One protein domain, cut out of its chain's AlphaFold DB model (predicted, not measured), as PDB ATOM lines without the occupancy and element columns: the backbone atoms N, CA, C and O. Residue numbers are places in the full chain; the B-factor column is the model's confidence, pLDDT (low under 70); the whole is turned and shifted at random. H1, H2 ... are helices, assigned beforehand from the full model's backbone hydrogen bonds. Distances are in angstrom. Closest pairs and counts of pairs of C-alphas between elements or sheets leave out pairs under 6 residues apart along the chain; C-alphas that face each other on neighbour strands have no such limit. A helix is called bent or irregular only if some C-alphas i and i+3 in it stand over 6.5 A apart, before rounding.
ATOM      1  N   GLN A 311       7.800 -27.244  18.411       46.28
ATOM      2  CA  GLN A 311       7.629 -28.453  17.615       46.28
ATOM      3  C   GLN A 311       6.821 -29.520  18.382       46.28
ATOM      4  O   GLN A 311       5.948 -30.164  17.811       46.28
ATOM      5  N   ALA A 312       6.991 -29.602  19.706       51.34
ATOM      6  CA  ALA A 312       6.265 -30.531  20.581       51.34
ATOM      7  C   ALA A 312       4.758 -30.222  20.766       51.34
ATOM      8  O   ALA A 312       4.019 -31.061  21.276       51.34
ATOM      9  N   LEU A 313       4.283 -29.026  20.386       54.72
ATOM     10  CA  LEU A 313       2.869 -28.632  20.522       54.72
ATOM     11  C   LEU A 313       1.999 -29.070  19.334       54.72
ATOM     12  O   LEU A 313       0.816 -29.370  19.517       54.72
ATOM     13  N   LEU A 314       2.581 -29.096  18.132       57.66
ATOM     14  CA  LEU A 314       1.912 -29.517  16.896       57.66
ATOM     15  C   LEU A 314       2.055 -31.010  16.631       57.66
ATOM     16  O   LEU A 314       1.142 -31.619  16.083       57.66
ATOM     17  N   ILE A 315       3.216 -31.560  16.977       59.72
ATOM     18  CA  ILE A 315       3.621 -32.889  16.560       59.72
ATOM     19  C   ILE A 315       3.158 -33.911  17.591       59.72
ATOM     20  O   ILE A 315       3.692 -33.989  18.696       59.72
ATOM     21  N   ASP A 316       2.150 -34.688  17.214       71.56
ATOM     22  CA  ASP A 316       1.864 -35.977  17.825       71.56
ATOM     23  C   ASP A 316       2.459 -37.112  16.971       71.56
ATOM     24  O   ASP A 316       2.871 -36.909  15.825       71.56
ATOM     25  N   ASP A 317       2.530 -38.316  17.544       76.00
ATOM     26  CA  ASP A 317       3.060 -39.503  16.856       76.00
ATOM     27  C   ASP A 317       2.326 -39.775  15.531       76.00
ATOM     28  O   ASP A 317       2.911 -40.283  14.575       76.00
ATOM     29  N   TRP A 318       1.052 -39.388  15.463       81.38
ATOM     30  CA  TRP A 318       0.222 -39.523  14.275       81.38
ATOM     31  C   TRP A 318       0.681 -38.600  13.138       81.38
ATOM     32  O   TRP A 318       0.905 -39.080  12.028       81.38
ATOM     33  N   LEU A 319       0.873 -37.304  13.403       80.94
ATOM     34  CA  LEU A 319       1.301 -36.335  12.395       80.94
ATOM     35  C   LEU A 319       2.693 -36.667  11.856       80.94
ATOM     36  O   LEU A 319       2.928 -36.525  10.659       80.94
ATOM     37  N   ASN A 320       3.600 -37.143  12.714       82.38
ATOM     38  CA  ASN A 320       4.908 -37.627  12.271       82.38
ATOM     39  C   ASN A 320       4.773 -38.813  11.315       82.38
ATOM     40  O   ASN A 320       5.347 -38.782  10.232       82.38
ATOM     41  N   SER A 321       3.980 -39.823  11.691       83.94
ATOM     42  CA  SER A 321       3.746 -40.994  10.842       83.94
ATOM     43  C   SER A 321       3.163 -40.596   9.486       83.94
ATOM     44  O   SER A 321       3.628 -41.081   8.457       83.94
ATOM     45  N   PHE A 322       2.186 -39.684   9.480       84.12
ATOM     46  CA  PHE A 322       1.592 -39.168   8.250       84.12
ATOM     47  C   PHE A 322       2.631 -38.449   7.382       84.12
ATOM     48  O   PHE A 322       2.769 -38.754   6.202       84.12
ATOM     49  N   LEU A 323       3.383 -37.503   7.955       86.56
ATOM     50  CA  LEU A 323       4.376 -36.739   7.201       86.56
ATOM     51  C   LEU A 323       5.494 -37.640   6.668       86.56
ATOM     52  O   LEU A 323       5.992 -37.391   5.575       86.56
ATOM     53  N   ASP A 324       5.881 -38.686   7.395       87.06
ATOM     54  CA  ASP A 324       6.865 -39.666   6.935       87.06
ATOM     55  C   ASP A 324       6.360 -40.480   5.738       87.06
ATOM     56  O   ASP A 324       7.114 -40.701   4.786       87.06
ATOM     57  N   GLU A 325       5.100 -40.916   5.759       87.06
ATOM     58  CA  GLU A 325       4.460 -41.586   4.621       87.06
ATOM     59  C   GLU A 325       4.330 -40.642   3.421       87.06
ATOM     60  O   GLU A 325       4.753 -40.983   2.314       87.06
ATOM     61  N   GLU A 326       3.852 -39.421   3.645       87.06
ATOM     62  CA  GLU A 326       3.670 -38.430   2.588       87.06
ATOM     63  C   GLU A 326       5.013 -38.008   1.973       87.06
ATOM     64  O   GLU A 326       5.152 -37.927   0.757       87.06
ATOM     65  N   ASN A 327       6.065 -37.850   2.785       90.06
ATOM     66  CA  ASN A 327       7.425 -37.600   2.300       90.06
ATOM     67  C   ASN A 327       7.931 -38.727   1.390       90.06
ATOM     68  O   ASN A 327       8.616 -38.452   0.401       90.06
ATOM     69  N   LYS A 328       7.629 -39.995   1.706       91.69
ATOM     70  CA  LYS A 328       8.000 -41.135   0.849       91.69
ATOM     71  C   LYS A 328       7.272 -41.063  -0.492       91.69
ATOM     72  O   LYS A 328       7.932 -41.204  -1.521       91.69
ATOM     73  N   LYS A 329       5.965 -40.772  -0.480       87.62
ATOM     74  CA  LYS A 329       5.136 -40.600  -1.687       87.62
ATOM     75  C   LYS A 329       5.617 -39.427  -2.545       87.62
ATOM     76  O   LYS A 329       5.823 -39.573  -3.746       87.62
ATOM     77  N   CYS A 330       5.898 -38.274  -1.942       90.00
ATOM     78  CA  CYS A 330       6.446 -37.125  -2.663       90.00
ATOM     79  C   CYS A 330       7.786 -37.469  -3.327       90.00
ATOM     80  O   CYS A 330       7.993 -37.155  -4.496       90.00
ATOM     81  N   ARG A 331       8.685 -38.169  -2.622       92.88
ATOM     82  CA  ARG A 331       9.990 -38.564  -3.174       92.88
ATOM     83  C   ARG A 331       9.877 -39.559  -4.323       92.88
ATOM     84  O   ARG A 331      10.609 -39.403  -5.299       92.88
ATOM     85  N   SER A 332       8.996 -40.557  -4.232       93.31
ATOM     86  CA  SER A 332       8.819 -41.540  -5.311       93.31
ATOM     87  C   SER A 332       8.296 -40.894  -6.594       93.31
ATOM     88  O   SER A 332       8.734 -41.259  -7.683       93.31
ATOM     89  N   HIS A 333       7.424 -39.892  -6.465       89.94
ATOM     90  CA  HIS A 333       6.828 -39.172  -7.592       89.94
ATOM     91  C   HIS A 333       7.536 -37.857  -7.959       89.94
ATOM     92  O   HIS A 333       7.069 -37.144  -8.843       89.94
ATOM     93  N   GLN A 334       8.666 -37.539  -7.316       92.50
ATOM     94  CA  GLN A 334       9.432 -36.299  -7.522       92.50
ATOM     95  C   GLN A 334       8.610 -35.014  -7.297       92.50
ATOM     96  O   GLN A 334       8.833 -33.994  -7.950       92.50
ATOM     97  N   TYR A 335       7.667 -35.048  -6.355       90.44
ATOM     98  CA  TYR A 335       6.903 -33.879  -5.931       90.44
ATOM     99  C   TYR A 335       7.588 -33.125  -4.780       90.44
ATOM    100  O   TYR A 335       8.323 -33.735  -3.997       90.44
ATOM    101  N   PRO A 336       7.330 -31.809  -4.642       91.38
ATOM    102  CA  PRO A 336       7.789 -31.031  -3.496       91.38
ATOM    103  C   PRO A 336       7.287 -31.621  -2.176       91.38
ATOM    104  O   PRO A 336       6.179 -32.163  -2.105       91.38
ATOM    105  N   LEU A 337       8.091 -31.507  -1.121       91.06
ATOM    106  CA  LEU A 337       7.759 -32.105   0.173       91.06
ATOM    107  C   LEU A 337       6.612 -31.335   0.865       91.06
ATOM    108  O   LEU A 337       6.426 -30.139   0.618       91.06
ATOM    109  N   PRO A 338       5.873 -31.952   1.807       87.31
ATOM    110  CA  PRO A 338       4.868 -31.259   2.618       87.31
ATOM    111  C   PRO A 338       5.401 -29.988   3.298       87.31
ATOM    112  O   PRO A 338       4.730 -28.957   3.312       87.31
ATOM    113  N   LEU A 339       6.645 -30.024   3.792       87.81
ATOM    114  CA  LEU A 339       7.329 -28.880   4.417       87.81
ATOM    115  C   LEU A 339       7.654 -27.732   3.446       87.81
ATOM    116  O   LEU A 339       7.997 -26.637   3.884       87.81
ATOM    117  N   GLU A 340       7.551 -27.970   2.144       88.06
ATOM    118  CA  GLU A 340       7.778 -26.980   1.087       88.06
ATOM    119  C   GLU A 340       6.457 -26.493   0.473       88.06
ATOM    120  O   GLU A 340       6.449 -25.553  -0.317       88.06
ATOM    121  N   THR A 341       5.335 -27.118   0.841       87.62
ATOM    122  CA  THR A 341       4.013 -26.878   0.255       87.62
ATOM    123  C   THR A 341       2.991 -26.519   1.336       87.62
ATOM    124  O   THR A 341       3.032 -25.424   1.899       87.62
ATOM    125  N   PHE A 342       2.059 -27.422   1.642       84.62
ATOM    126  CA  PHE A 342       0.914 -27.165   2.513       84.62
ATOM    127  C   PHE A 342       1.269 -27.160   4.007       84.62
ATOM    128  O   PHE A 342       0.485 -26.669   4.814       84.62
ATOM    129  N   PHE A 343       2.449 -27.659   4.387       87.75
ATOM    130  CA  PHE A 343       2.923 -27.716   5.771       87.75
ATOM    131  C   PHE A 343       4.215 -26.916   5.999       87.75
ATOM    132  O   PHE A 343       5.058 -27.271   6.825       87.75
ATOM    133  N   ALA A 344       4.378 -25.806   5.275       89.62
ATOM    134  CA  ALA A 344       5.559 -24.951   5.355       89.62
ATOM    135  C   ALA A 344       5.768 -24.288   6.740       89.62
ATOM    136  O   ALA A 344       4.797 -24.048   7.467       89.62
ATOM    137  N   PRO A 345       7.009 -23.904   7.113       87.94
ATOM    138  CA  PRO A 345       7.308 -23.294   8.416       87.94
ATOM    139  C   PRO A 345       6.448 -22.068   8.803       87.94
ATOM    140  O   PRO A 345       6.067 -21.959   9.975       87.94
ATOM    141  N   PRO A 346       6.068 -21.161   7.875       89.81
ATOM    142  CA  PRO A 346       5.149 -20.066   8.197       89.81
ATOM    143  C   PRO A 346       3.759 -20.559   8.623       89.81
ATOM    144  O   PRO A 346       3.165 -20.012   9.552       89.81
ATOM    145  N   ILE A 347       3.261 -21.625   7.990       86.62
ATOM    146  CA  ILE A 347       1.959 -22.232   8.294       86.62
ATOM    147  C   ILE A 347       2.008 -22.908   9.664       86.62
ATOM    148  O   ILE A 347       1.108 -22.715  10.477       86.62
ATOM    149  N   GLN A 348       3.094 -23.621   9.974       85.69
ATOM    150  CA  GLN A 348       3.303 -24.211  11.302       85.69
ATOM    151  C   GLN A 348       3.313 -23.141  12.401       85.69
ATOM    152  O   GLN A 348       2.659 -23.292  13.431       85.69
ATOM    153  N   THR A 349       3.998 -22.022  12.157       85.94
ATOM    154  CA  THR A 349       4.044 -20.895  13.100       85.94
ATOM    155  C   THR A 349       2.651 -20.298  13.320       85.94
ATOM    156  O   THR A 349       2.258 -20.045  14.460       85.94
ATOM    157  N   ALA A 350       1.870 -20.136  12.248       86.12
ATOM    158  CA  ALA A 350       0.485 -19.681  12.335       86.12
ATOM    159  C   ALA A 350      -0.403 -20.666  13.118       86.12
ATOM    160  O   ALA A 350      -1.200 -20.237  13.949       86.12
ATOM    161  N   LEU A 351      -0.237 -21.979  12.911       82.94
ATOM    162  CA  LEU A 351      -0.980 -23.017  13.632       82.94
ATOM    163  C   LEU A 351      -0.667 -23.008  15.134       82.94
ATOM    164  O   LEU A 351      -1.589 -23.043  15.945       82.94
ATOM    165  N   ILE A 352       0.609 -22.896  15.511       81.06
ATOM    166  CA  ILE A 352       1.040 -22.754  16.914       81.06
ATOM    167  C   ILE A 352       0.393 -21.526  17.556       81.06
ATOM    168  O   ILE A 352      -0.092 -21.599  18.687       81.06
ATOM    169  N   GLY A 353       0.357 -20.406  16.827       80.69
ATOM    170  CA  GLY A 353      -0.251 -19.157  17.286       80.69
ATOM    171  C   GLY A 353      -1.742 -19.273  17.627       80.69
ATOM    172  O   GLY A 353      -2.265 -18.424  18.344       80.69
ATOM    173  N   MET A 354      -2.423 -20.333  17.175       77.94
ATOM    174  CA  MET A 354      -3.838 -20.596  17.472       77.94
ATOM    175  C   MET A 354      -4.079 -21.392  18.766       77.94
ATOM    176  O   MET A 354      -5.230 -21.677  19.111       77.94
ATOM    177  N   GLY A 355      -3.022 -21.741  19.510       80.69
ATOM    178  CA  GLY A 355      -3.117 -22.292  20.862       80.69
ATOM    179  C   GLY A 355      -3.926 -23.591  20.940       80.69
ATOM    180  O   GLY A 355      -3.599 -24.584  20.292       80.69
ATOM    181  N   ALA A 356      -5.001 -23.592  21.735       73.25
ATOM    182  CA  ALA A 356      -5.812 -24.780  22.025       73.25
ATOM    183  C   ALA A 356      -6.446 -25.446  20.784       73.25
ATOM    184  O   ALA A 356      -6.813 -26.619  20.845       73.25
ATOM    185  N   HIS A 357      -6.567 -24.726  19.665       70.88
ATOM    186  CA  HIS A 357      -7.168 -25.230  18.425       70.88
ATOM    187  C   HIS A 357      -6.150 -25.730  17.394       70.88
ATOM    188  O   HIS A 357      -6.557 -26.261  16.358       70.88
ATOM    189  N   ALA A 358      -4.849 -25.595  17.673       74.25
ATOM    190  CA  ALA A 358      -3.779 -25.933  16.737       74.25
ATOM    191  C   ALA A 358      -3.906 -27.370  16.211       74.25
ATOM    192  O   ALA A 358      -3.936 -27.579  15.006       74.25
ATOM    193  N   LYS A 359      -4.092 -28.354  17.100       72.88
ATOM    194  CA  LYS A 359      -4.169 -29.778  16.728       72.88
ATOM    195  C   LYS A 359      -5.328 -30.097  15.782       72.88
ATOM    196  O   LYS A 359      -5.139 -30.781  14.781       72.88
ATOM    197  N   THR A 360      -6.526 -29.594  16.078       72.31
ATOM    198  CA  THR A 360      -7.713 -29.819  15.237       72.31
ATOM    199  C   THR A 360      -7.539 -29.187  13.858       72.31
ATOM    200  O   THR A 360      -7.906 -29.789  12.852       72.31
ATOM    201  N   LEU A 361      -6.946 -27.994  13.798       74.69
ATOM    202  CA  LEU A 361      -6.699 -27.292  12.540       74.69
ATOM    203  C   LEU A 361      -5.575 -27.936  11.729       74.69
ATOM    204  O   LEU A 361      -5.681 -27.984  10.511       74.69
ATOM    205  N   THR A 362      -4.556 -28.500  12.381       78.75
ATOM    206  CA  THR A 362      -3.525 -29.300  11.712       78.75
ATOM    207  C   THR A 362      -4.130 -30.523  11.036       78.75
ATOM    208  O   THR A 362      -3.878 -30.740   9.856       78.75
ATOM    209  N   LYS A 363      -4.989 -31.281  11.733       77.62
ATOM    210  CA  LYS A 363      -5.703 -32.413  11.119       77.62
ATOM    211  C   LYS A 363      -6.523 -31.967   9.917       77.62
ATOM    212  O   LYS A 363      -6.447 -32.582   8.864       77.62
ATOM    213  N   PHE A 364      -7.265 -30.873  10.064       75.88
ATOM    214  CA  PHE A 364      -8.063 -30.317   8.978       75.88
ATOM    215  C   PHE A 364      -7.207 -29.932   7.766       75.88
ATOM    216  O   PHE A 364      -7.535 -30.309   6.650       75.88
ATOM    217  N   LEU A 365      -6.099 -29.226   7.990       79.75
ATOM    218  CA  LEU A 365      -5.178 -28.779   6.945       79.75
ATOM    219  C   LEU A 365      -4.559 -29.947   6.174       79.75
ATOM    220  O   LEU A 365      -4.401 -29.861   4.964       79.75
ATOM    221  N   VAL A 366      -4.194 -31.013   6.884       77.94
ATOM    222  CA  VAL A 366      -3.520 -32.180   6.307       77.94
ATOM    223  C   VAL A 366      -4.493 -33.076   5.535       77.94
ATOM    224  O   VAL A 366      -4.124 -33.678   4.532       77.94
ATOM    225  N   HIS A 367      -5.744 -33.161   5.986       76.62
ATOM    226  CA  HIS A 367      -6.740 -34.056   5.400       76.62
ATOM    227  C   HIS A 367      -7.600 -33.427   4.313       76.62
ATOM    228  O   HIS A 367      -8.125 -34.148   3.461       76.62
ATOM    229  N   ILE A 368      -7.801 -32.111   4.353       81.69
ATOM    230  CA  ILE A 368      -8.656 -31.458   3.374       81.69
ATOM    231  C   ILE A 368      -8.040 -31.551   1.984       81.69
ATOM    232  O   ILE A 368      -6.863 -31.258   1.798       81.69
TER     233      ILE A 368
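What this domain is: This is residues 311 to 368 of the 533 residues of the protein "RNase III domain-containing protein" of Penicillium subrubescens (UniProt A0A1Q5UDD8). The longest helix, H2, makes one side of an elongated domain, and from its end the long unnamed stretch of residues 333 to 344 folds back toward H3, which makes a helical hairpin with H4. The short H1, just before H2 in the chain, touches both H3 and H4. The printed part has 58 residues with four named helices in the order H1, H2, H3, H4 and no named strand; the class is all helix. It is compact, with a radius of gyration of the C-alphas of 11.5 A and spans of 35 by 21 by 21 A.

How they stand to each other: H2, residues 317 to 332, touches no helix. It is near H4, residues 355 to 367, with 7 pairs of C-alphas within 10 A. H3, residues 345 to 353, is apart from H2. H3 and H4 form a hairpin, at a steep tilt of 42 degrees, opposite ways; their closest C-alphas, of Leu 351 and Ala 358, are 5.1 A apart. H1, residues 311 to 314, touches H3, the closest C-alphas being those of Leu 314 and Ile 352, 6.8 A apart. H1 and H4 only just touch, with 3 pairs of C-alphas within 8 A; the closest, of Leu 314 and Lys 359, are 6.1 A apart. H4 touches H1 and H3 with residues 358 to 362 alone. In H2 and H3 every O i to N i+4 pair is within hydrogen-bond range, in H4 7 of 9, and H1 is too short for such a pair.

Where its parts are: H2 runs 23.0 A from C-alpha 317 at (3.060, -39.503, 16.856) to C-alpha 332. H4, 19.8 A long, ends with C-alpha 367 at (-6.740, -34.056, 5.400); it is irregular, with C-alphas 356 and 359 7.5 A apart. H3 is 12.4 A long and H1 5.9 A.

The domain as a whole: The two farthest C-alphas, of His 333 and Ala 356, are 35.3 A apart. The printed part has no cut. The link H2 to H3 is long; H1 to H2 and H3 to H4 are tight. The mean pLDDT of the printed part is 81.1, and residues 311 to 315 are under 70.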